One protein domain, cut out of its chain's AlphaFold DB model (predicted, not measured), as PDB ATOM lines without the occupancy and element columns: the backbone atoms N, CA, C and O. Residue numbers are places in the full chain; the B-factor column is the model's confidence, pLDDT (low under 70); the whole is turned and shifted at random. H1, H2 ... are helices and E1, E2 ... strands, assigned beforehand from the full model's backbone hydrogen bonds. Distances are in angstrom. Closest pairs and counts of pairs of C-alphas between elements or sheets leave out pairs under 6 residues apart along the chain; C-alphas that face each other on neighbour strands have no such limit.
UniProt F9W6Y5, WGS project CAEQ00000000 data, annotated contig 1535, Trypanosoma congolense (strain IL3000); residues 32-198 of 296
ATOM      1  N   THR A  32     128.521 182.538 171.051       57.47
ATOM      2  CA  THR A  32     127.972 181.769 172.189       57.47
ATOM      3  C   THR A  32     127.479 182.637 173.322       57.47
ATOM      4  O   THR A  32     126.826 182.139 174.238       57.47
ATOM      5  N   GLU A  33     127.870 183.902 173.325       50.56
ATOM      6  CA  GLU A  33     127.610 184.757 174.458       50.56
ATOM      7  C   GLU A  33     126.154 185.178 174.469       50.56
ATOM      8  O   GLU A  33     125.567 185.607 173.474       50.56
ATOM      9  N   ASN A  34     125.563 185.054 175.651       41.34
ATOM     10  CA  ASN A  34     124.193 185.474 175.877       41.34
ATOM     11  C   ASN A  34     124.046 187.004 175.818       41.34
ATOM     12  O   ASN A  34     122.910 187.485 175.851       41.34
ATOM     13  N   ASP A  35     125.145 187.756 175.674       41.44
ATOM     14  CA  ASP A  35     125.145 189.209 175.561       41.44
ATOM     15  C   ASP A  35     125.990 189.754 174.414       41.44
ATOM     16  O   ASP A  35     127.104 189.302 174.169       41.44
ATOM     17  N   PHE A  36     125.449 190.774 173.741       43.19
ATOM     18  CA  PHE A  36     126.142 191.498 172.668       43.19
ATOM     19  C   PHE A  36     127.251 192.421 173.198       43.19
ATOM     20  O   PHE A  36     128.007 192.994 172.417       43.19
ATOM     21  N   GLU A  37     127.348 192.587 174.516       42.00
ATOM     22  CA  GLU A  37     128.385 193.389 175.172       42.00
ATOM     23  C   GLU A  37     129.765 192.728 175.108       42.00
ATOM     24  O   GLU A  37     130.782 193.405 175.227       42.00
ATOM     25  N   ASN A  38     129.809 191.415 174.874       47.47
ATOM     26  CA  ASN A  38     131.045 190.647 174.871       47.47
ATOM     27  C   ASN A  38     131.477 190.205 173.469       47.47
ATOM     28  O   ASN A  38     132.453 189.482 173.363       47.47
ATOM     29  N   VAL A  39     130.859 190.699 172.386       48.00
ATOM     30  CA  VAL A  39     131.192 190.285 171.003       48.00
ATOM     31  C   VAL A  39     132.690 190.410 170.687       48.00
ATOM     32  O   VAL A  39     133.179 189.624 169.889       48.00
ATOM     33  N   GLY A  40     133.435 191.305 171.353       46.91
ATOM     34  CA  GLY A  40     134.904 191.421 171.284       46.91
ATOM     35  C   GLY A  40     135.722 190.374 172.072       46.91
ATOM     36  O   GLY A  40     136.954 190.419 172.066       46.91
ATOM     37  N   GLN A  41     135.082 189.449 172.786       51.53
ATOM     38  CA  GLN A  41     135.720 188.333 173.484       51.53
ATOM     39  C   GLN A  41     135.918 187.139 172.541       51.53
ATOM     40  O   GLN A  41     135.310 187.028 171.478       51.53
ATOM     41  N   GLU A  42     136.832 186.248 172.927       52.50
ATOM     42  CA  GLU A  42     137.155 185.041 172.167       52.50
ATOM     43  C   GLU A  42     135.890 184.214 171.886       52.50
ATOM     44  O   GLU A  42     135.135 183.925 172.823       52.50
ATOM     45  N   PRO A  43     135.648 183.767 170.639       53.84
ATOM     46  CA  PRO A  43     134.519 182.895 170.371       53.84
ATOM     47  C   PRO A  43     134.663 181.606 171.197       53.84
ATOM     48  O   PRO A  43     135.530 180.773 170.948       53.84
ATOM     49  N   GLN A  44     133.794 181.416 172.192       47.47
ATOM     50  CA  GLN A  44     133.892 180.303 173.146       47.47
ATOM     51  C   GLN A  44     133.977 178.947 172.422       47.47
ATOM     52  O   GLN A  44     133.092 178.606 171.630       47.47
ATOM     53  N   GLY A  45     135.018 178.162 172.700       48.94
ATOM     54  CA  GLY A  45     135.285 176.885 172.025       48.94
ATOM     55  C   GLY A  45     136.390 176.951 170.973       48.94
ATOM     56  O   GLY A  45     136.786 175.902 170.471       48.94
ATOM     57  N   TRP A  46     136.921 178.140 170.691       53.84
ATOM     58  CA  TRP A  46     138.236 178.272 170.084       53.84
ATOM     59  C   TRP A  46     139.266 177.724 171.065       53.84
ATOM     60  O   TRP A  46     139.358 178.161 172.211       53.84
ATOM     61  N   LYS A  47     139.973 176.675 170.651       56.41
ATOM     62  CA  LYS A  47     141.121 176.200 171.404       56.41
ATOM     63  C   LYS A  47     142.342 176.909 170.858       56.41
ATOM     64  O   LYS A  47     142.567 176.956 169.653       56.41
ATOM     65  N   THR A  48     143.176 177.407 171.757       53.69
ATOM     66  CA  THR A  48     144.432 178.066 171.403       53.69
ATOM     67  C   THR A  48     145.433 177.128 170.718       53.69
ATOM     68  O   THR A  48     146.528 177.575 170.404       53.69
ATOM     69  N   ASP A  49     145.124 175.840 170.532       54.75
ATOM     70  CA  ASP A  49     146.012 174.815 169.979       54.75
ATOM     71  C   ASP A  49     145.720 174.417 168.522       54.75
ATOM     72  O   ASP A  49     146.484 173.637 167.954       54.75
ATOM     73  N   THR A  50     144.678 174.967 167.893       63.78
ATOM     74  CA  THR A  50     144.340 174.680 166.492       63.78
ATOM     75  C   THR A  50     144.814 175.786 165.556       63.78
ATOM     76  O   THR A  50     144.588 176.968 165.811       63.78
ATOM     77  N   ASP A  51     145.464 175.411 164.453       73.12
ATOM     78  CA  ASP A  51     145.860 176.357 163.408       73.12
ATOM     79  C   ASP A  51     144.652 176.871 162.597       73.12
ATOM     80  O   ASP A  51     143.541 176.326 162.644       73.12
ATOM     81  N   ARG A  52     144.876 177.952 161.835       77.00
ATOM     82  CA  ARG A  52     143.893 178.513 160.898       77.00
ATOM     83  C   ARG A  52     143.268 177.447 160.001       77.00
ATOM     84  O   ARG A  52     142.054 177.428 159.828       77.00
ATOM     85  N   ASP A  53     144.101 176.626 159.370       78.88
ATOM     86  CA  ASP A  53     143.664 175.729 158.299       78.88
ATOM     87  C   ASP A  53     142.728 174.641 158.827       78.88
ATOM     88  O   ASP A  53     141.783 174.256 158.142       78.88
ATOM     89  N   THR A  54     142.937 174.207 160.069       81.19
ATOM     90  CA  THR A  54     141.999 173.351 160.792       81.19
ATOM     91  C   THR A  54     140.729 174.130 161.130       81.19
ATOM     92  O   THR A  54     139.633 173.689 160.797       81.19
ATOM     93  N   THR A  55     140.858 175.319 161.725       81.81
ATOM     94  CA  THR A  55     139.719 176.137 162.188       81.81
ATOM     95  C   THR A  55     138.752 176.506 161.055       81.81
ATOM     96  O   THR A  55     137.539 176.381 161.216       81.81
ATOM     97  N   CYS A  56     139.279 176.901 159.895       84.50
ATOM     98  CA  CYS A  56     138.519 177.377 158.732       84.50
ATOM     99  C   CYS A  56     138.018 176.265 157.801       84.50
ATOM    100  O   CYS A  56     137.529 176.538 156.701       84.50
ATOM    101  N   ASN A  57     138.139 175.013 158.237       86.19
ATOM    102  CA  ASN A  57     137.589 173.846 157.566       86.19
ATOM    103  C   ASN A  57     136.268 173.423 158.222       86.19
ATOM    104  O   ASN A  57     135.948 173.823 159.346       86.19
ATOM    105  N   SER A  58     135.495 172.599 157.519       82.38
ATOM    106  CA  SER A  58     134.209 172.096 157.999       82.38
ATOM    107  C   SER A  58     134.339 171.323 159.311       82.38
ATOM    108  O   SER A  58     135.363 170.697 159.601       82.38
ATOM    109  N   THR A  59     133.261 171.306 160.097       76.69
ATOM    110  CA  THR A  59     133.230 170.599 161.386       76.69
ATOM    111  C   THR A  59     133.479 169.103 161.273       76.69
ATOM    112  O   THR A  59     134.071 168.508 162.167       76.69
ATOM    113  N   GLU A  60     133.058 168.482 160.171       77.75
ATOM    114  CA  GLU A  60     133.318 167.059 159.928       77.75
ATOM    115  C   GLU A  60     134.784 166.775 159.584       77.75
ATOM    116  O   GLU A  60     135.272 165.677 159.833       77.75
ATOM    117  N   ASN A  61     135.515 167.779 159.092       69.62
ATOM    118  CA  ASN A  61     136.960 167.711 158.893       69.62
ATOM    119  C   ASN A  61     137.745 168.147 160.150       69.62
ATOM    120  O   ASN A  61     138.937 168.430 160.057       69.62
ATOM    121  N   GLY A  62     137.087 168.218 161.316       72.06
ATOM    122  CA  GLY A  62     137.698 168.614 162.590       72.06
ATOM    123  C   GLY A  62     137.824 170.124 162.803       72.06
ATOM    124  O   GLY A  62     138.463 170.535 163.767       72.06
ATOM    125  N   GLY A  63     137.231 170.936 161.923       80.75
ATOM    126  CA  GLY A  63     137.263 172.393 162.013       80.75
ATOM    127  C   GLY A  63     136.062 173.023 162.714       80.75
ATOM    128  O   GLY A  63     135.259 172.359 163.374       80.75
ATOM    129  N   HIS A  64     135.933 174.339 162.566       83.50
ATOM    130  CA  HIS A  64     134.890 175.142 163.207       83.50
ATOM    131  C   HIS A  64     134.113 176.034 162.228       83.50
ATOM    132  O   HIS A  64     133.221 176.772 162.659       83.50
ATOM    133  N   ALA A  65     134.394 175.930 160.926       86.44
ATOM    134  CA  ALA A  65     133.656 176.645 159.897       86.44
ATOM    135  C   ALA A  65     132.158 176.337 159.959       86.44
ATOM    136  O   ALA A  65     131.737 175.186 160.113       86.44
ATOM    137  N   GLY A  66     131.344 177.378 159.822       86.56
ATOM    138  CA  GLY A  66     129.891 177.274 159.768       86.56
ATOM    139  C   GLY A  66     129.227 177.103 161.130       86.56
ATOM    140  O   GLY A  66     128.000 177.114 161.210       86.56
ATOM    141  N   VAL A  67     129.993 177.006 162.222       86.44
ATOM    142  CA  VAL A  67     129.422 176.947 163.575       86.44
ATOM    143  C   VAL A  67     128.878 178.313 163.994       86.44
ATOM    144  O   VAL A  67     127.772 178.374 164.528       86.44
ATOM    145  N   ARG A  68     129.632 179.394 163.735       83.88
ATOM    146  CA  ARG A  68     129.286 180.787 164.081       83.88
ATOM    147  C   ARG A  68     129.792 181.770 163.036       83.88
ATOM    148  O   ARG A  68     130.835 181.530 162.433       83.88
ATOM    149  N   LEU A  69     129.101 182.900 162.891       85.25
ATOM    150  CA  LEU A  69     129.527 183.981 161.998       85.25
ATOM    151  C   LEU A  69     130.865 184.595 162.413       85.25
ATOM    152  O   LEU A  69     131.671 184.907 161.549       85.25
ATOM    153  N   THR A  70     131.118 184.746 163.713       78.31
ATOM    154  CA  THR A  70     132.397 185.272 164.229       78.31
ATOM    155  C   THR A  70     133.581 184.412 163.795       78.31
ATOM    156  O   THR A  70     134.562 184.939 163.276       78.31
ATOM    157  N   THR A  71     133.461 183.085 163.909       79.44
ATOM    158  CA  THR A  71     134.483 182.148 163.423       79.44
ATOM    159  C   THR A  71     134.743 182.326 161.929       79.44
ATOM    160  O   THR A  71     135.888 182.436 161.496       79.44
ATOM    161  N   ASP A  72     133.667 182.381 161.150       85.94
ATOM    162  CA  ASP A  72     133.734 182.504 159.699       85.94
ATOM    163  C   ASP A  72     134.341 183.856 159.277       85.94
ATOM    164  O   ASP A  72     135.220 183.903 158.418       85.94
ATOM    165  N   LEU A  73     133.965 184.956 159.932       83.44
ATOM    166  CA  LEU A  73     134.562 186.274 159.705       83.44
ATOM    167  C   LEU A  73     136.055 186.276 160.014       83.44
ATOM    168  O   LEU A  73     136.836 186.748 159.193       83.44
ATOM    169  N   ILE A  74     136.485 185.694 161.135       78.31
ATOM    170  CA  ILE A  74     137.915 185.600 161.443       78.31
ATOM    171  C   ILE A  74     138.657 184.845 160.331       78.31
ATOM    172  O   ILE A  74     139.693 185.305 159.858       78.31
ATOM    173  N   CYS A  75     138.099 183.742 159.832       80.69
ATOM    174  CA  CYS A  75     138.674 183.007 158.708       80.69
ATOM    175  C   CYS A  75     138.803 183.835 157.418       80.69
ATOM    176  O   CYS A  75     139.734 183.610 156.637       80.69
ATOM    177  N   LEU A  76     137.897 184.786 157.193       83.06
ATOM    178  CA  LEU A  76     137.855 185.644 156.005       83.06
ATOM    179  C   LEU A  76     138.614 186.964 156.153       83.06
ATOM    180  O   LEU A  76     138.890 187.620 155.153       83.06
ATOM    181  N   CYS A  77     138.923 187.372 157.376       78.12
ATOM    182  CA  CYS A  77     139.549 188.662 157.651       78.12
ATOM    183  C   CYS A  77     140.989 188.504 158.137       78.12
ATOM    184  O   CYS A  77     141.839 189.336 157.823       78.12
ATOM    185  N   ILE A  78     141.289 187.403 158.830       75.56
ATOM    186  CA  ILE A  78     142.603 187.123 159.405       75.56
ATOM    187  C   ILE A  78     143.323 186.083 158.553       75.56
ATOM    188  O   ILE A  78     143.109 184.872 158.638       75.56
ATOM    189  N   GLY A  79     144.215 186.571 157.698       71.62
ATOM    190  CA  GLY A  79     145.181 185.722 157.013       71.62
ATOM    191  C   GLY A  79     146.389 185.349 157.886       71.62
ATOM    192  O   GLY A  79     146.598 185.865 158.983       71.62
ATOM    193  N   MET A  80     147.231 184.452 157.373       67.06
ATOM    194  CA  MET A  80     148.435 183.970 158.071       67.06
ATOM    195  C   MET A  80     149.547 185.035 158.174       67.06
ATOM    196  O   MET A  80     150.479 184.873 158.956       67.06
ATOM    197  N   HIS A  81     149.481 186.112 157.383       66.69
ATOM    198  CA  HIS A  81     150.477 187.189 157.364       66.69
ATOM    199  C   HIS A  81     149.827 188.576 157.429       66.69
ATOM    200  O   HIS A  81     148.708 188.767 156.953       66.69
ATOM    201  N   TYR A  82     150.572 189.558 157.942       65.38
ATOM    202  CA  TYR A  82     150.114 190.942 158.136       65.38
ATOM    203  C   TYR A  82     149.525 191.593 156.867       65.38
ATOM    204  O   TYR A  82     148.579 192.369 156.942       65.38
ATOM    205  N   GLU A  83     150.029 191.252 155.677       65.06
ATOM    206  CA  GLU A  83     149.531 191.799 154.401       65.06
ATOM    207  C   GLU A  83     148.127 191.303 154.046       65.06
ATOM    208  O   GLU A  83     147.382 191.971 153.333       65.06
ATOM    209  N   THR A  84     147.751 190.135 154.569       65.50
ATOM    210  CA  THR A  84     146.447 189.504 154.337       65.50
ATOM    211  C   THR A  84     145.392 189.902 155.369       65.50
ATOM    212  O   THR A  84     144.222 189.590 155.191       65.50
ATOM    213  N   HIS A  85     145.773 190.648 156.407       66.50
ATOM    214  CA  HIS A  85     144.879 191.162 157.456       66.50
ATOM    215  C   HIS A  85     143.954 192.299 156.991       66.50
ATOM    216  O   HIS A  85     143.030 192.677 157.697       66.50
ATOM    217  N   LYS A  86     144.172 192.839 155.786       67.25
ATOM    218  CA  LYS A  86     143.346 193.910 155.194       67.25
ATOM    219  C   LYS A  86     142.228 193.395 154.284       67.25
ATOM    220  O   LYS A  86     141.608 194.179 153.568       67.25
ATOM    221  N   ALA A  87     141.987 192.084 154.258       70.94
ATOM    222  CA  ALA A  87     141.036 191.473 153.327       70.94
ATOM    223  C   ALA A  87     139.588 191.934 153.544       70.94
ATOM    224  O   ALA A  87     138.848 192.080 152.575       70.94
ATOM    225  N   CYS A  88     139.211 192.211 154.794       72.25
ATOM    226  CA  CYS A  88     137.874 192.693 155.143       72.25
ATOM    227  C   CYS A  88     137.754 194.218 155.219       72.25
ATOM    228  O   CYS A  88     136.653 194.725 155.401       72.25
ATOM    229  N   GLY A  89     138.853 194.955 155.055       69.75
ATOM    230  CA  GLY A  89     138.836 196.407 155.164       69.75
ATOM    231  C   GLY A  89     140.235 197.000 155.204       69.75
ATOM    232  O   GLY A  89     141.160 196.443 155.791       69.75
ATOM    233  N   THR A  90     140.397 198.169 154.585       66.88
ATOM    234  CA  THR A  90     141.657 198.930 154.648       66.88
ATOM    235  C   THR A  90     141.800 199.730 155.945       66.88
ATOM    236  O   THR A  90     142.911 200.157 156.258       66.88
ATOM    237  N   GLY A  91     140.698 199.901 156.693       66.25
ATOM    238  CA  GLY A  91     140.646 200.548 158.006       66.25
ATOM    239  C   GLY A  91     141.143 199.672 159.160       66.25
ATOM    240  O   GLY A  91     141.470 200.199 160.221       66.25
ATOM    241  N   ILE A  92     141.276 198.361 158.938       69.50
ATOM    242  CA  ILE A  92     141.759 197.410 159.939       69.50
ATOM    243  C   ILE A  92     143.299 197.439 159.929       69.50
ATOM    244  O   ILE A  92     143.916 197.110 158.905       69.50
ATOM    245  N   PRO A  93     143.960 197.860 161.025       66.19
ATOM    246  CA  PRO A  93     145.412 197.863 161.087       66.19
ATOM    247  C   PRO A  93     145.941 196.425 161.000       66.19
ATOM    248  O   PRO A  93     145.436 195.501 161.641       66.19
ATOM    249  N   GLY A  94     146.985 196.231 160.193       64.12
ATOM    250  CA  GLY A  94     147.748 194.988 160.235       64.12
ATOM    251  C   GLY A  94     148.511 194.941 161.555       64.12
ATOM    252  O   GLY A  94     149.219 195.897 161.874       64.12
ATOM    253  N   HIS A  95     148.362 193.867 162.328       62.31
ATOM    254  CA  HIS A  95     149.144 193.699 163.551       62.31
ATOM    255  C   HIS A  95     150.453 192.988 163.227       62.31
ATOM    256  O   HIS A  95     150.462 191.879 162.688       62.31
ATOM    257  N   ASP A  96     151.568 193.616 163.599       54.41
ATOM    258  CA  ASP A  96     152.895 193.014 163.528       54.41
ATOM    259  C   ASP A  96     153.014 191.927 164.598       54.41
ATOM    260  O   ASP A  96     153.443 192.154 165.732       54.41
ATOM    261  N   GLY A  97     152.619 190.703 164.266       45.69
ATOM    262  CA  GLY A  97     152.940 189.586 165.133       45.69
ATOM    263  C   GLY A  97     152.093 188.352 164.937       45.69
ATOM    264  O   GLY A  97     150.905 188.358 165.209       45.69
ATOM    265  N   GLY A  98     152.787 187.255 164.657       49.78
ATOM    266  CA  GLY A  98     152.241 185.913 164.760       49.78
ATOM    267  C   GLY A  98     151.621 185.461 163.455       49.78
ATOM    268  O   GLY A  98     150.581 185.940 163.026       49.78
ATOM    269  N   SER A  99     152.273 184.488 162.829       53.09
ATOM    270  CA  SER A  99     151.558 183.598 161.935       53.09
ATOM    271  C   SER A  99     150.430 182.971 162.748       53.09
ATOM    272  O   SER A  99     150.723 182.365 163.782       53.09
ATOM    273  N   TRP A 100     149.185 183.045 162.272       58.03
ATOM    274  CA  TRP A 100     148.012 182.352 162.838       58.03
ATOM    275  C   TRP A 100     148.135 180.799 162.763       58.03
ATOM    276  O   TRP A 100     147.165 180.051 162.729       58.03
ATOM    277  N   ALA A 101     149.372 180.302 162.676       48.72
ATOM    278  CA  ALA A 101     149.784 178.928 162.437       48.72
ATOM    279  C   ALA A 101     150.549 178.327 163.621       48.72
ATOM    280  O   ALA A 101     151.200 177.296 163.469       48.72
ATOM    281  N   SER A 102     150.561 178.984 164.784       51.19
ATOM    282  CA  SER A 102     151.246 178.450 165.960       51.19
ATOM    283  C   SER A 102     150.313 178.433 167.168       51.19
ATOM    284  O   SER A 102     149.861 179.504 167.584       51.19
ATOM    285  N   PRO A 103     150.059 177.239 167.736       51.97
ATOM    286  CA  PRO A 103     149.394 177.070 169.020       51.97
ATOM    287  C   PRO A 103     149.889 178.071 170.077       51.97
ATOM    288  O   PRO A 103     151.096 178.233 170.257       51.97
ATOM    289  N   GLY A 104     148.973 178.733 170.784       53.50
ATOM    290  CA  GLY A 104     149.252 179.583 171.947       53.50
ATOM    291  C   GLY A 104     149.364 181.090 171.689       53.50
ATOM    292  O   GLY A 104     149.622 181.826 172.636       53.50
ATOM    293  N   ASN A 105     149.157 181.579 170.459       55.25
ATOM    294  CA  ASN A 105     149.337 183.005 170.131       55.25
ATOM    295  C   ASN A 105     148.071 183.882 170.168       55.25
ATOM    296  O   ASN A 105     148.225 185.099 170.060       55.25
ATOM    297  N   PHE A 106     146.893 183.302 170.460       55.97
ATOM    298  CA  PHE A 106     145.550 183.909 170.322       55.97
ATOM    299  C   PHE A 106     145.373 185.341 170.880       55.97
ATOM    300  O   PHE A 106     144.518 186.110 170.441       55.97
ATOM    301  N   SER A 107     146.198 185.744 171.851       54.56
ATOM    302  CA  SER A 107     146.232 187.115 172.379       54.56
ATOM    303  C   SER A 107     146.376 188.212 171.307       54.56
ATOM    304  O   SER A 107     145.929 189.335 171.537       54.56
ATOM    305  N   LYS A 108     146.980 187.914 170.147       62.19
ATOM    306  CA  LYS A 108     147.157 188.879 169.047       62.19
ATOM    307  C   LYS A 108     145.941 188.915 168.123       62.19
ATOM    308  O   LYS A 108     145.539 189.980 167.663       62.19
ATOM    309  N   GLU A 109     145.313 187.767 167.929       64.12
ATOM    310  CA  GLU A 109     144.094 187.560 167.162       64.12
ATOM    311  C   GLU A 109     142.900 188.234 167.831       64.12
ATOM    312  O   GLU A 109     142.091 188.844 167.141       64.12
ATOM    313  N   LYS A 110     142.839 188.225 169.171       70.19
ATOM    314  CA  LYS A 110     141.841 188.996 169.923       70.19
ATOM    315  C   LYS A 110     141.874 190.480 169.552       70.19
ATOM    316  O   LYS A 110     140.838 191.068 169.278       70.19
ATOM    317  N   LYS A 111     143.064 191.080 169.507       71.38
ATOM    318  CA  LYS A 111     143.226 192.506 169.193       71.38
ATOM    319  C   LYS A 111     142.830 192.825 167.750       71.38
ATOM    320  O   LYS A 111     142.247 193.863 167.473       71.38
ATOM    321  N   HIS A 112     143.114 191.904 166.833       72.62
ATOM    322  CA  HIS A 112     142.686 192.041 165.448       72.62
ATOM    323  C   HIS A 112     141.169 191.855 165.292       72.62
ATOM    324  O   HIS A 112     140.545 192.543 164.491       72.62
ATOM    325  N   TRP A 113     140.557 190.976 166.086       74.44
ATOM    326  CA  TRP A 113     139.105 190.857 166.166       74.44
ATOM    327  C   TRP A 113     138.448 192.122 166.735       74.44
ATOM    328  O   TRP A 113     137.472 192.589 166.161       74.44
ATOM    329  N   GLU A 114     139.010 192.725 167.787       76.44
ATOM    330  CA  GLU A 114     138.559 194.027 168.306       76.44
ATOM    331  C   GLU A 114     138.581 195.110 167.210       76.44
ATOM    332  O   GLU A 114     137.657 195.918 167.117       76.44
ATOM    333  N   ASP A 115     139.596 195.109 166.341       77.38
ATOM    334  CA  ASP A 115     139.662 196.043 165.215       77.38
ATOM    335  C   ASP A 115     138.661 195.721 164.097       77.38
ATOM    336  O   ASP A 115     138.067 196.645 163.543       77.38
ATOM    337  N   ILE A 116     138.439 194.438 163.777       76.56
ATOM    338  CA  ILE A 116     137.382 194.012 162.842       76.56
ATOM    339  C   ILE A 116     136.013 194.457 163.364       76.56
ATOM    340  O   ILE A 116     135.229 195.033 162.612       76.56
ATOM    341  N   ASP A 117     135.723 194.203 164.639       77.62
ATOM    342  CA  ASP A 117     134.464 194.579 165.282       77.62
ATOM    343  C   ASP A 117     134.276 196.099 165.268       77.62
ATOM    344  O   ASP A 117     133.217 196.601 164.888       77.62
ATOM    345  N   LYS A 118     135.329 196.858 165.584       78.44
ATOM    346  CA  LYS A 118     135.313 198.321 165.520       78.44
ATOM    347  C   LYS A 118     135.068 198.847 164.104       78.44
ATOM    348  O   LYS A 118     134.276 199.776 163.947       78.44
ATOM    349  N   ASP A 119     135.739 198.295 163.093       78.50
ATOM    350  CA  ASP A 119     135.560 198.704 161.693       78.50
ATOM    351  C   ASP A 119     134.145 198.363 161.206       78.50
ATOM    352  O   ASP A 119     133.468 199.218 160.636       78.50
ATOM    353  N   CYS A 120     133.645 197.169 161.542       77.88
ATOM    354  CA  CYS A 120     132.271 196.739 161.277       77.88
ATOM    355  C   CYS A 120     131.246 197.694 161.911       77.88
ATOM    356  O   CYS A 120     130.320 198.145 161.240       77.88
ATOM    357  N   ASN A 121     131.450 198.078 163.173       77.25
ATOM    358  CA  ASN A 121     130.585 199.014 163.892       77.25
ATOM    359  C   ASN A 121     130.632 200.449 163.350       77.25
ATOM    360  O   ASN A 121     129.689 201.212 163.555       77.25
ATOM    361  N   ALA A 122     131.717 200.828 162.673       80.44
ATOM    362  CA  ALA A 122     131.825 202.115 161.999       80.44
ATOM    363  C   ALA A 122     131.128 202.122 160.628       80.44
ATOM    364  O   ALA A 122     130.911 203.198 160.059       80.44
ATOM    365  N   MET A 123     130.772 200.952 160.080       75.25
ATOM    366  CA  MET A 123     130.042 200.884 158.820       75.25
ATOM    367  C   MET A 123     128.605 201.374 159.025       75.25
ATOM    368  O   MET A 123     127.929 200.947 159.963       75.25
ATOM    369  N   PRO A 124     128.094 202.252 158.146       75.56
ATOM    370  CA  PRO A 124     126.703 202.655 158.228       75.56
ATOM    371  C   PRO A 124     125.820 201.426 158.012       75.56
ATOM    372  O   PRO A 124     125.951 200.735 156.997       75.56
ATOM    373  N   LEU A 125     124.899 201.179 158.945       72.00
ATOM    374  CA  LEU A 125     123.801 200.247 158.718       72.00
ATOM    375  C   LEU A 125     122.971 200.801 157.560       72.00
ATOM    376  O   LEU A 125     122.289 201.814 157.697       72.00
ATOM    377  N   LYS A 126     123.108 200.182 156.387       63.75
ATOM    378  CA  LYS A 126     122.396 200.611 155.176       63.75
ATOM    379  C   LYS A 126     120.956 200.119 155.153       63.75
ATOM    380  O   LYS A 126     120.111 200.771 154.551       63.75
ATOM    381  N   ASP A 127     120.706 199.004 155.831       74.38
ATOM    382  CA  ASP A 127     119.483 198.238 155.684       74.38
ATOM    383  C   ASP A 127     118.736 198.157 157.013       74.38
ATOM    384  O   ASP A 127     119.309 197.871 158.068       74.38
ATOM    385  N   GLU A 128     117.427 198.390 156.954       76.50
ATOM    386  CA  GLU A 128     116.543 198.147 158.087       76.50
ATOM    387  C   GLU A 128     116.483 196.652 158.406       76.50
ATOM    388  O   GLU A 128     116.594 195.788 157.531       76.50
ATOM    389  N   PHE A 129     116.257 196.323 159.673       75.25
ATOM    390  CA  PHE A 129     116.097 194.937 160.079       75.25
ATOM    391  C   PHE A 129     114.703 194.416 159.687       75.25
ATOM    392  O   PHE A 129     113.754 194.480 160.467       75.25
ATOM    393  N   THR A 130     114.586 193.907 158.458       81.94
ATOM    394  CA  THR A 130     113.353 193.344 157.887       81.94
ATOM    395  C   THR A 130     113.555 191.896 157.440       81.94
ATOM    396  O   THR A 130     114.673 191.439 157.197       81.94
ATOM    397  N   ILE A 131     112.454 191.154 157.302       87.44
ATOM    398  CA  ILE A 131     112.472 189.771 156.800       87.44
ATOM    399  C   ILE A 131     113.011 189.710 155.366       87.44
ATOM    400  O   ILE A 131     113.741 188.781 155.021       87.44
ATOM    401  N   GLU A 132     112.683 190.711 154.549       88.00
ATOM    402  CA  GLU A 132     113.198 190.858 153.187       88.00
ATOM    403  C   GLU A 132     114.722 191.004 153.193       88.00
ATOM    404  O   GLU A 132     115.408 190.190 152.578       88.00
ATOM    405  N   ASN A 133     115.262 191.921 153.999       86.56
ATOM    406  CA  ASN A 133     116.706 192.141 154.089       86.56
ATOM    407  C   ASN A 133     117.456 190.929 154.670       86.56
ATOM    408  O   ASN A 133     118.576 190.630 154.244       86.56
ATOM    409  N   ILE A 134     116.838 190.170 155.588       87.75
ATOM    410  CA  ILE A 134     117.386 188.885 156.053       87.75
ATOM    411  C   ILE A 134     117.470 187.882 154.895       87.75
ATOM    412  O   ILE A 134     118.511 187.250 154.711       87.75
ATOM    413  N   ASN A 135     116.404 187.731 154.103       89.19
ATOM    414  CA  ASN A 135     116.403 186.817 152.959       89.19
ATOM    415  C   ASN A 135     117.448 187.230 151.919       89.19
ATOM    416  O   ASN A 135     118.254 186.393 151.520       89.19
ATOM    417  N   THR A 136     117.510 188.514 151.565       88.38
ATOM    418  CA  THR A 136     118.520 189.050 150.644       88.38
ATOM    419  C   THR A 136     119.937 188.790 151.150       88.38
ATOM    420  O   THR A 136     120.797 188.372 150.382       88.38
ATOM    421  N   SER A 137     120.192 188.950 152.452       87.88
ATOM    422  CA  SER A 137     121.505 188.658 153.044       87.88
ATOM    423  C   SER A 137     121.888 187.179 152.911       87.88
ATOM    424  O   SER A 137     123.026 186.851 152.570       87.88
ATOM    425  N   ILE A 138     120.934 186.274 153.137       88.81
ATOM    426  CA  ILE A 138     121.135 184.827 152.982       88.81
ATOM    427  C   ILE A 138     121.363 184.453 151.512       88.81
ATOM    428  O   ILE A 138     122.229 183.632 151.212       88.81
ATOM    429  N   GLU A 139     120.591 185.032 150.595       89.88
ATOM    430  CA  GLU A 139     120.727 184.815 149.153       89.88
ATOM    431  C   GLU A 139     122.082 185.302 148.645       89.88
ATOM    432  O   GLU A 139     122.776 184.552 147.959       89.88
ATOM    433  N   ASN A 140     122.502 186.497 149.063       88.88
ATOM    434  CA  ASN A 140     123.819 187.045 148.751       88.88
ATOM    435  C   ASN A 140     124.933 186.130 149.264       88.88
ATOM    436  O   ASN A 140     125.851 185.807 148.514       88.88
ATOM    437  N   PHE A 141     124.837 185.651 150.507       90.50
ATOM    438  CA  PHE A 141     125.797 184.685 151.040       90.50
ATOM    439  C   PHE A 141     125.847 183.405 150.194       90.50
ATOM    440  O   PHE A 141     126.923 182.978 149.778       90.50
ATOM    441  N   ASN A 142     124.691 182.807 149.893       89.50
ATOM    442  CA  ASN A 142     124.623 181.582 149.096       89.50
ATOM    443  C   ASN A 142     125.175 181.786 147.677       89.50
ATOM    444  O   ASN A 142     125.832 180.891 147.154       89.50
ATOM    445  N   ALA A 143     124.946 182.953 147.068       88.12
ATOM    446  CA  ALA A 143     125.468 183.298 145.749       88.12
ATOM    447  C   ALA A 143     126.995 183.457 145.733       88.12
ATOM    448  O   ALA A 143     127.617 183.282 144.686       88.12
ATOM    449  N   LEU A 144     127.605 183.777 146.876       87.69
ATOM    450  CA  LEU A 144     129.054 183.908 147.002       87.69
ATOM    451  C   LEU A 144     129.769 182.565 147.219       87.69
ATOM    452  O   LEU A 144     130.977 182.480 146.972       87.69
ATOM    453  N   LEU A 145     129.055 181.514 147.637       86.88
ATOM    454  CA  LEU A 145     129.615 180.168 147.755       86.88
ATOM    455  C   LEU A 145     130.073 179.663 146.379       86.88
ATOM    456  O   LEU A 145     129.307 179.603 145.419       86.88
ATOM    457  N   GLY A 146     131.359 179.339 146.267       83.38
ATOM    458  CA  GLY A 146     131.988 178.861 145.039       83.38
ATOM    459  C   GLY A 146     132.120 179.899 143.920       83.38
ATOM    460  O   GLY A 146     132.606 179.556 142.837       83.38
ATOM    461  N   ALA A 147     131.728 181.158 144.151       78.06
ATOM    462  CA  ALA A 147     131.783 182.208 143.136       78.06
ATOM    463  C   ALA A 147     133.222 182.630 142.808       78.06
ATOM    464  O   ALA A 147     133.563 182.810 141.640       78.06
ATOM    465  N   ASN A 148     134.077 182.745 143.830       65.69
ATOM    466  CA  ASN A 148     135.407 183.351 143.707       65.69
ATOM    467  C   ASN A 148     136.528 182.514 144.337       65.69
ATOM    468  O   ASN A 148     137.292 183.044 145.143       65.69
ATOM    469  N   PRO A 149     136.720 181.238 143.966       61.69
ATOM    470  CA  PRO A 149     137.746 180.431 144.608       61.69
ATOM    471  C   PRO A 149     139.187 180.826 144.239       61.69
ATOM    472  O   PRO A 149     140.111 180.097 144.557       61.69
ATOM    473  N   GLY A 150     139.425 181.952 143.565       65.38
ATOM    474  CA  GLY A 150     140.771 182.383 143.187       65.38
ATOM    475  C   GLY A 150     141.405 181.480 142.127       65.38
ATOM    476  O   GLY A 150     140.811 181.255 141.074       65.38
ATOM    477  N   GLU A 151     142.619 180.986 142.382       63.38
ATOM    478  CA  GLU A 151     143.473 180.282 141.400       63.38
ATOM    479  C   GLU A 151     143.103 178.795 141.203       63.38
ATOM    480  O   GLU A 151     143.932 177.965 140.824       63.38
ATOM    481  N   TRP A 152     141.846 178.423 141.449       68.44
ATOM    482  CA  TRP A 152     141.394 177.042 141.318       68.44
ATOM    483  C   TRP A 152     141.326 176.626 139.838       68.44
ATOM    484  O   TRP A 152     140.318 176.823 139.164       68.44
ATOM    485  N   SER A 153     142.407 176.031 139.322       58.53
ATOM    486  CA  SER A 153     142.511 175.617 137.912       58.53
ATOM    487  C   SER A 153     141.486 174.550 137.505       58.53
ATOM    488  O   SER A 153     141.165 174.424 136.325       58.53
ATOM    489  N   THR A 154     140.954 173.796 138.474       65.38
ATOM    490  CA  THR A 154     139.965 172.734 138.253       65.38
ATOM    491  C   THR A 154     138.847 172.838 139.288       65.38
ATOM    492  O   THR A 154     139.062 172.561 140.470       65.38
ATOM    493  N   LYS A 155     137.633 173.201 138.850       70.94
ATOM    494  CA  LYS A 155     136.444 173.194 139.713       70.94
ATOM    495  C   LYS A 155     136.088 171.757 140.100       70.94
ATOM    496  O   LYS A 155     135.819 170.921 139.242       70.94
ATOM    497  N   THR A 156     136.072 171.474 141.397       76.06
ATOM    498  CA  THR A 156     135.588 170.206 141.966       76.06
ATOM    499  C   THR A 156     134.174 170.391 142.523       76.06
ATOM    500  O   THR A 156     133.736 171.519 142.724       76.06
ATOM    501  N   LYS A 157     133.435 169.320 142.842       80.75
ATOM    502  CA  LYS A 157     132.136 169.475 143.535       80.75
ATOM    503  C   LYS A 157     132.273 170.220 144.868       80.75
ATOM    504  O   LYS A 157     131.458 171.076 145.180       80.75
ATOM    505  N   ARG A 158     133.364 169.952 145.591       79.12
ATOM    506  CA  ARG A 158     133.736 170.646 146.830       79.12
ATOM    507  C   ARG A 158     133.927 172.152 146.616       79.12
ATOM    508  O   ARG A 158     133.623 172.932 147.510       79.12
ATOM    509  N   SER A 159     134.356 172.570 145.419       79.38
ATOM    510  CA  SER A 159     134.596 173.985 145.124       79.38
ATOM    511  C   SER A 159     133.378 174.886 145.182       79.38
ATOM    512  O   SER A 159     133.517 176.071 145.470       79.38
ATOM    513  N   SER A 160     132.191 174.320 144.988       86.75
ATOM    514  CA  SER A 160     130.928 175.044 145.099       86.75
ATOM    515  C   SER A 160     130.621 175.506 146.527       86.75
ATOM    516  O   SER A 160     129.741 176.336 146.714       86.75
ATOM    517  N   TRP A 161     131.336 174.984 147.528       89.75
ATOM    518  CA  TRP A 161     131.078 175.225 148.951       89.75
ATOM    519  C   TRP A 161     132.214 175.971 149.650       89.75
ATOM    520  O   TRP A 161     132.291 175.973 150.876       89.75
ATOM    521  N   VAL A 162     133.099 176.605 148.881       87.62
ATOM    522  CA  VAL A 162     134.159 177.461 149.420       87.62
ATOM    523  C   VAL A 162     133.728 178.917 149.350       87.62
ATOM    524  O   VAL A 162     133.250 179.374 148.315       87.62
ATOM    525  N   TYR A 163     133.930 179.657 150.435       87.75
ATOM    526  CA  TYR A 163     133.710 181.100 150.480       87.75
ATOM    527  C   TYR A 163     135.035 181.842 150.644       87.75
ATOM    528  O   TYR A 163     135.892 181.387 151.393       87.75
ATOM    529  N   GLY A 164     135.210 182.977 149.967       82.94
ATOM    530  CA  GLY A 164     136.461 183.743 149.966       82.94
ATOM    531  C   GLY A 164     137.456 183.303 148.887       82.94
ATOM    532  O   GLY A 164     137.126 182.530 147.989       82.94
ATOM    533  N   ARG A 165     138.683 183.828 148.959       79.81
ATOM    534  CA  ARG A 165     139.733 183.652 147.944       79.81
ATOM    535  C   ARG A 165     140.659 182.502 148.320       79.81
ATOM    536  O   ARG A 165     141.288 182.555 149.376       79.81
ATOM    537  N   THR A 166     140.844 181.526 147.431       77.06
ATOM    538  CA  THR A 166     141.905 180.517 147.580       77.06
ATOM    539  C   THR A 166     143.109 180.824 146.691       77.06
ATOM    540  O   THR A 166     143.014 181.499 145.664       77.06
ATOM    541  N   ALA A 167     144.273 180.356 147.128       70.38
ATOM    542  CA  ALA A 167     145.519 180.414 146.377       70.38
ATOM    543  C   ALA A 167     145.793 179.143 145.557       70.38
ATOM    544  O   ALA A 167     146.782 179.089 144.833       70.38
ATOM    545  N   GLY A 168     144.946 178.117 145.675       66.44
ATOM    546  CA  GLY A 168     145.135 176.837 145.001       66.44
ATOM    547  C   GLY A 168     144.071 175.792 145.341       66.44
ATOM    548  O   GLY A 168     143.211 175.991 146.200       66.44
ATOM    549  N   ALA A 169     144.132 174.671 144.623       64.38
ATOM    550  CA  ALA A 169     143.308 173.484 144.840       64.38
ATOM    551  C   ALA A 169     143.888 172.550 145.912       64.38
ATOM    552  O   ALA A 169     145.110 172.476 146.004       64.38
ATOM    553  N   PRO A 170     143.084 171.703 146.593       60.38
ATOM    554  CA  PRO A 170     141.624 171.574 146.577       60.38
ATOM    555  C   PRO A 170     140.943 172.103 147.855       60.38
ATOM    556  O   PRO A 170     139.831 171.681 148.169       60.38
ATOM    557  N   ASN A 171     141.611 172.940 148.640       68.06
ATOM    558  CA  ASN A 171     141.170 173.289 149.985       68.06
ATOM    559  C   ASN A 171     141.498 174.739 150.335       68.06
ATOM    560  O   ASN A 171     142.338 175.394 149.717       68.06
ATOM    561  N   CYS A 172     140.816 175.232 151.364       74.38
ATOM    562  CA  CYS A 172     141.133 176.516 151.950       74.38
ATOM    563  C   CYS A 172     142.368 176.415 152.857       74.38
ATOM    564  O   CYS A 172     142.244 176.374 154.079       74.38
ATOM    565  N   ARG A 173     143.560 176.344 152.260       72.81
ATOM    566  CA  ARG A 173     144.820 176.277 153.009       72.81
ATOM    567  C   ARG A 173     145.696 177.500 152.833       72.81
ATOM    568  O   ARG A 173     145.678 178.181 151.806       72.81
ATOM    569  N   THR A 174     146.492 177.758 153.857       64.88
ATOM    570  CA  THR A 174     147.476 178.838 153.891       64.88
ATOM    571  C   THR A 174     148.811 178.487 153.230       64.88
ATOM    572  O   THR A 174     149.684 179.356 153.138       64.88
ATOM    573  N   ASP A 175     148.986 177.259 152.735       58.72
ATOM    574  CA  ASP A 175     150.205 176.741 152.102       58.72
ATOM    575  C   ASP A 175     150.382 177.218 150.645       58.72
ATOM    576  O   ASP A 175     150.562 176.445 149.710       58.72
ATOM    577  N   GLY A 176     150.390 178.539 150.449       57.41
ATOM    578  CA  GLY A 176     150.850 179.159 149.208       57.41
ATOM    579  C   GLY A 176     152.385 179.268 149.158       57.41
ATOM    580  O   GLY A 176     153.004 179.585 150.179       57.41
ATOM    581  N   PRO A 177     153.030 179.093 147.986       51.34
ATOM    582  CA  PRO A 177     154.489 179.192 147.841       51.34
ATOM    583  C   PRO A 177     155.037 180.610 148.090       51.34
ATOM    584  O   PRO A 177     156.245 180.794 148.233       51.34
ATOM    585  N   LYS A 178     154.165 181.625 148.137       56.56
ATOM    586  CA  LYS A 178     154.492 183.035 148.383       56.56
ATOM    587  C   LYS A 178     153.582 183.597 149.477       56.56
ATOM    588  O   LYS A 178     152.394 183.286 149.517       56.56
ATOM    589  N   HIS A 179     154.111 184.468 150.338       55.03
ATOM    590  CA  HIS A 179     153.367 185.016 151.484       55.03
ATOM    591  C   HIS A 179     152.149 185.871 151.093       55.03
ATOM    592  O   HIS A 179     151.175 185.899 151.838       55.03
ATOM    593  N   TRP A 180     152.160 186.481 149.903       54.38
ATOM    594  CA  TRP A 180     151.039 187.242 149.329       54.38
ATOM    595  C   TRP A 180     150.031 186.382 148.536       54.38
ATOM    596  O   TRP A 180     148.989 186.867 148.094       54.38
ATOM    597  N   GLN A 181     150.327 185.095 148.331       57.19
ATOM    598  CA  GLN A 181     149.449 184.118 147.681       57.19
ATOM    599  C   GLN A 181     148.854 183.170 148.722       57.19
ATOM    600  O   GLN A 181     148.854 181.965 148.520       57.19
ATOM    601  N   LYS A 182     148.407 183.668 149.875       68.12
ATOM    602  CA  LYS A 182     147.761 182.812 150.877       68.12
ATOM    603  C   LYS A 182     146.251 182.932 150.796       68.12
ATOM    604  O   LYS A 182     145.719 184.005 150.513       68.12
ATOM    605  N   SER A 183     145.582 181.803 150.999       74.38
ATOM    606  CA  SER A 183     144.131 181.719 150.932       74.38
ATOM    607  C   SER A 183     143.488 182.408 152.134       74.38
ATOM    608  O   SER A 183     143.935 182.242 153.268       74.38
ATOM    609  N   ILE A 184     142.419 183.153 151.873       81.31
ATOM    610  CA  ILE A 184     141.555 183.783 152.864       81.31
ATOM    611  C   ILE A 184     140.137 183.356 152.521       81.31
ATOM    612  O   ILE A 184     139.458 183.940 151.675       81.31
ATOM    613  N   CYS A 185     139.752 182.238 153.105       82.75
ATOM    614  CA  CYS A 185     138.550 181.521 152.739       82.75
ATOM    615  C   CYS A 185     138.038 180.658 153.890       82.75
ATOM    616  O   CYS A 185     138.678 180.537 154.941       82.75
ATOM    617  N   ILE A 186     136.909 180.017 153.626       88.19
ATOM    618  CA  ILE A 186     136.277 178.994 154.443       88.19
ATOM    619  C   ILE A 186     135.892 177.841 153.524       88.19
ATOM    620  O   ILE A 186     135.376 178.074 152.430       88.19
ATOM    621  N   ASP A 187     136.120 176.607 153.964       88.94
ATOM    622  CA  ASP A 187     135.702 175.410 153.238       88.94
ATOM    623  C   ASP A 187     134.580 174.683 153.988       88.94
ATOM    624  O   ASP A 187     134.820 174.000 154.984       88.94
ATOM    625  N   TYR A 188     133.345 174.827 153.498       90.94
ATOM    626  CA  TYR A 188     132.177 174.109 154.021       90.94
ATOM    627  C   TYR A 188     131.961 172.752 153.333       90.94
ATOM    628  O   TYR A 188     131.020 172.025 153.661       90.94
ATOM    629  N   GLY A 189     132.785 172.417 152.340       88.81
ATOM    630  CA  GLY A 189     132.621 171.224 151.531       88.81
ATOM    631  C   GLY A 189     133.095 169.959 152.244       88.81
ATOM    632  O   GLY A 189     134.165 169.902 152.856       88.81
ATOM    633  N   LEU A 190     132.298 168.905 152.120       85.94
ATOM    634  CA  LEU A 190     132.650 167.563 152.562       85.94
ATOM    635  C   LEU A 190     133.471 166.830 151.496       85.94
ATOM    636  O   LEU A 190     133.555 167.235 150.331       85.94
ATOM    637  N   SER A 191     134.107 165.733 151.904       82.25
ATOM    638  CA  SER A 191     134.966 164.928 151.025       82.25
ATOM    639  C   SER A 191     134.209 164.305 149.845       82.25
ATOM    640  O   SER A 191     134.803 164.070 148.796       82.25
ATOM    641  N   ASP A 192     132.901 164.090 149.981       86.19
ATOM    642  CA  ASP A 192     132.013 163.616 148.911       86.19
ATOM    643  C   ASP A 192     131.513 164.744 147.979       86.19
ATOM    644  O   ASP A 192     130.835 164.490 146.977       86.19
ATOM    645  N   GLY A 193     131.877 165.997 148.272       84.75
ATOM    646  CA  GLY A 193     131.458 167.186 147.537       84.75
ATOM    647  C   GLY A 193     130.089 167.737 147.940       84.75
ATOM    648  O   GLY A 193     129.582 168.620 147.245       84.75
ATOM    649  N   SER A 194     129.484 167.236 149.018       90.56
ATOM    650  CA  SER A 194     128.278 167.813 149.616       90.56
ATOM    651  C   SER A 194     128.610 168.975 150.566       90.56
ATOM    652  O   SER A 194     129.777 169.245 150.863       90.56
ATOM    653  N   LEU A 195     127.580 169.712 150.986       91.19
ATOM    654  CA  LEU A 195     127.688 170.849 151.898       91.19
ATOM    655  C   LEU A 195     127.433 170.387 153.338       91.19
ATOM    656  O   LEU A 195     126.373 169.825 153.614       91.19
ATOM    657  N   VAL A 196     128.356 170.687 154.255       91.31
ATOM    658  CA  VAL A 196     128.122 170.514 155.697       91.31
ATOM    659  C   VAL A 196     127.048 171.486 156.196       91.31
ATOM    660  O   VAL A 196     126.871 172.577 155.649       91.31
ATOM    661  N   GLU A 197     126.343 171.143 157.274       91.38
ATOM    662  CA  GLU A 197     125.428 172.098 157.899       91.38
ATOM    663  C   GLU A 197     126.171 173.363 158.369       91.38
ATOM    664  O   GLU A 197     127.047 173.317 159.234       91.38
ATOM    665  N   ILE A 198     125.750 174.519 157.850       92.56
ATOM    666  CA  ILE A 198     126.155 175.837 158.347       92.56
ATOM    667  C   ILE A 198     125.189 176.232 159.474       92.56
ATOM    668  O   ILE A 198     124.121 176.800 159.232       92.56
TER     669      ILE A 198
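What this domain is: This is residues 32 to 198 of the 296 residues of an uncharacterized protein of Trypanosoma congolense (strain IL3000) (UniProt F9W6Y5). With little regular structure, this is a loop-rich body round H2 and the small hairpin E1-E2, from which residues 123 to 140, partly H5, stick out. The printed part has 167 residues, with six named helices and then two antiparallel strands along the chain; only 61 of the residues are in named elements, and the class, by these 61, is mostly helix, with 53 in helices and 8 in strands. The whole is compact, radius of gyration 15.7 A, spanning 42 by 41 by 29 A.

How they stand to each other: H1, residues 52 to 55, is close to but not clearly touching H2, residues 69 to 77 (closest C-alphas Arg 52 and Cys 75, 7.2 A). H2's closest C-alpha pair with E2, residues 184 to 187, is Leu 76 and Ile 184, 5.2 A. E2 and E1, residues 162 to 165, form a hairpin; N 163 and O 186 are 2.9 A apart. Every O i to N i+4 pair is within hydrogen-bond range in H2.

Where its parts are: H4, residues 107 to 122, is 23.2 A long; H5, residues 131 to 144, 20.1 A. C-alpha 52 is at (143.893, 178.513, 160.898), C-alpha 187 at (135.702, 175.410, 153.238). H3 and H6 are passed over.

The domain as a whole: The printed part has no cut. The link E1 to E2 is long. Mean pLDDT of the printed part is 71.9; 69 residues are under 70, among them residues 32 to 50 and residues 89 to 109.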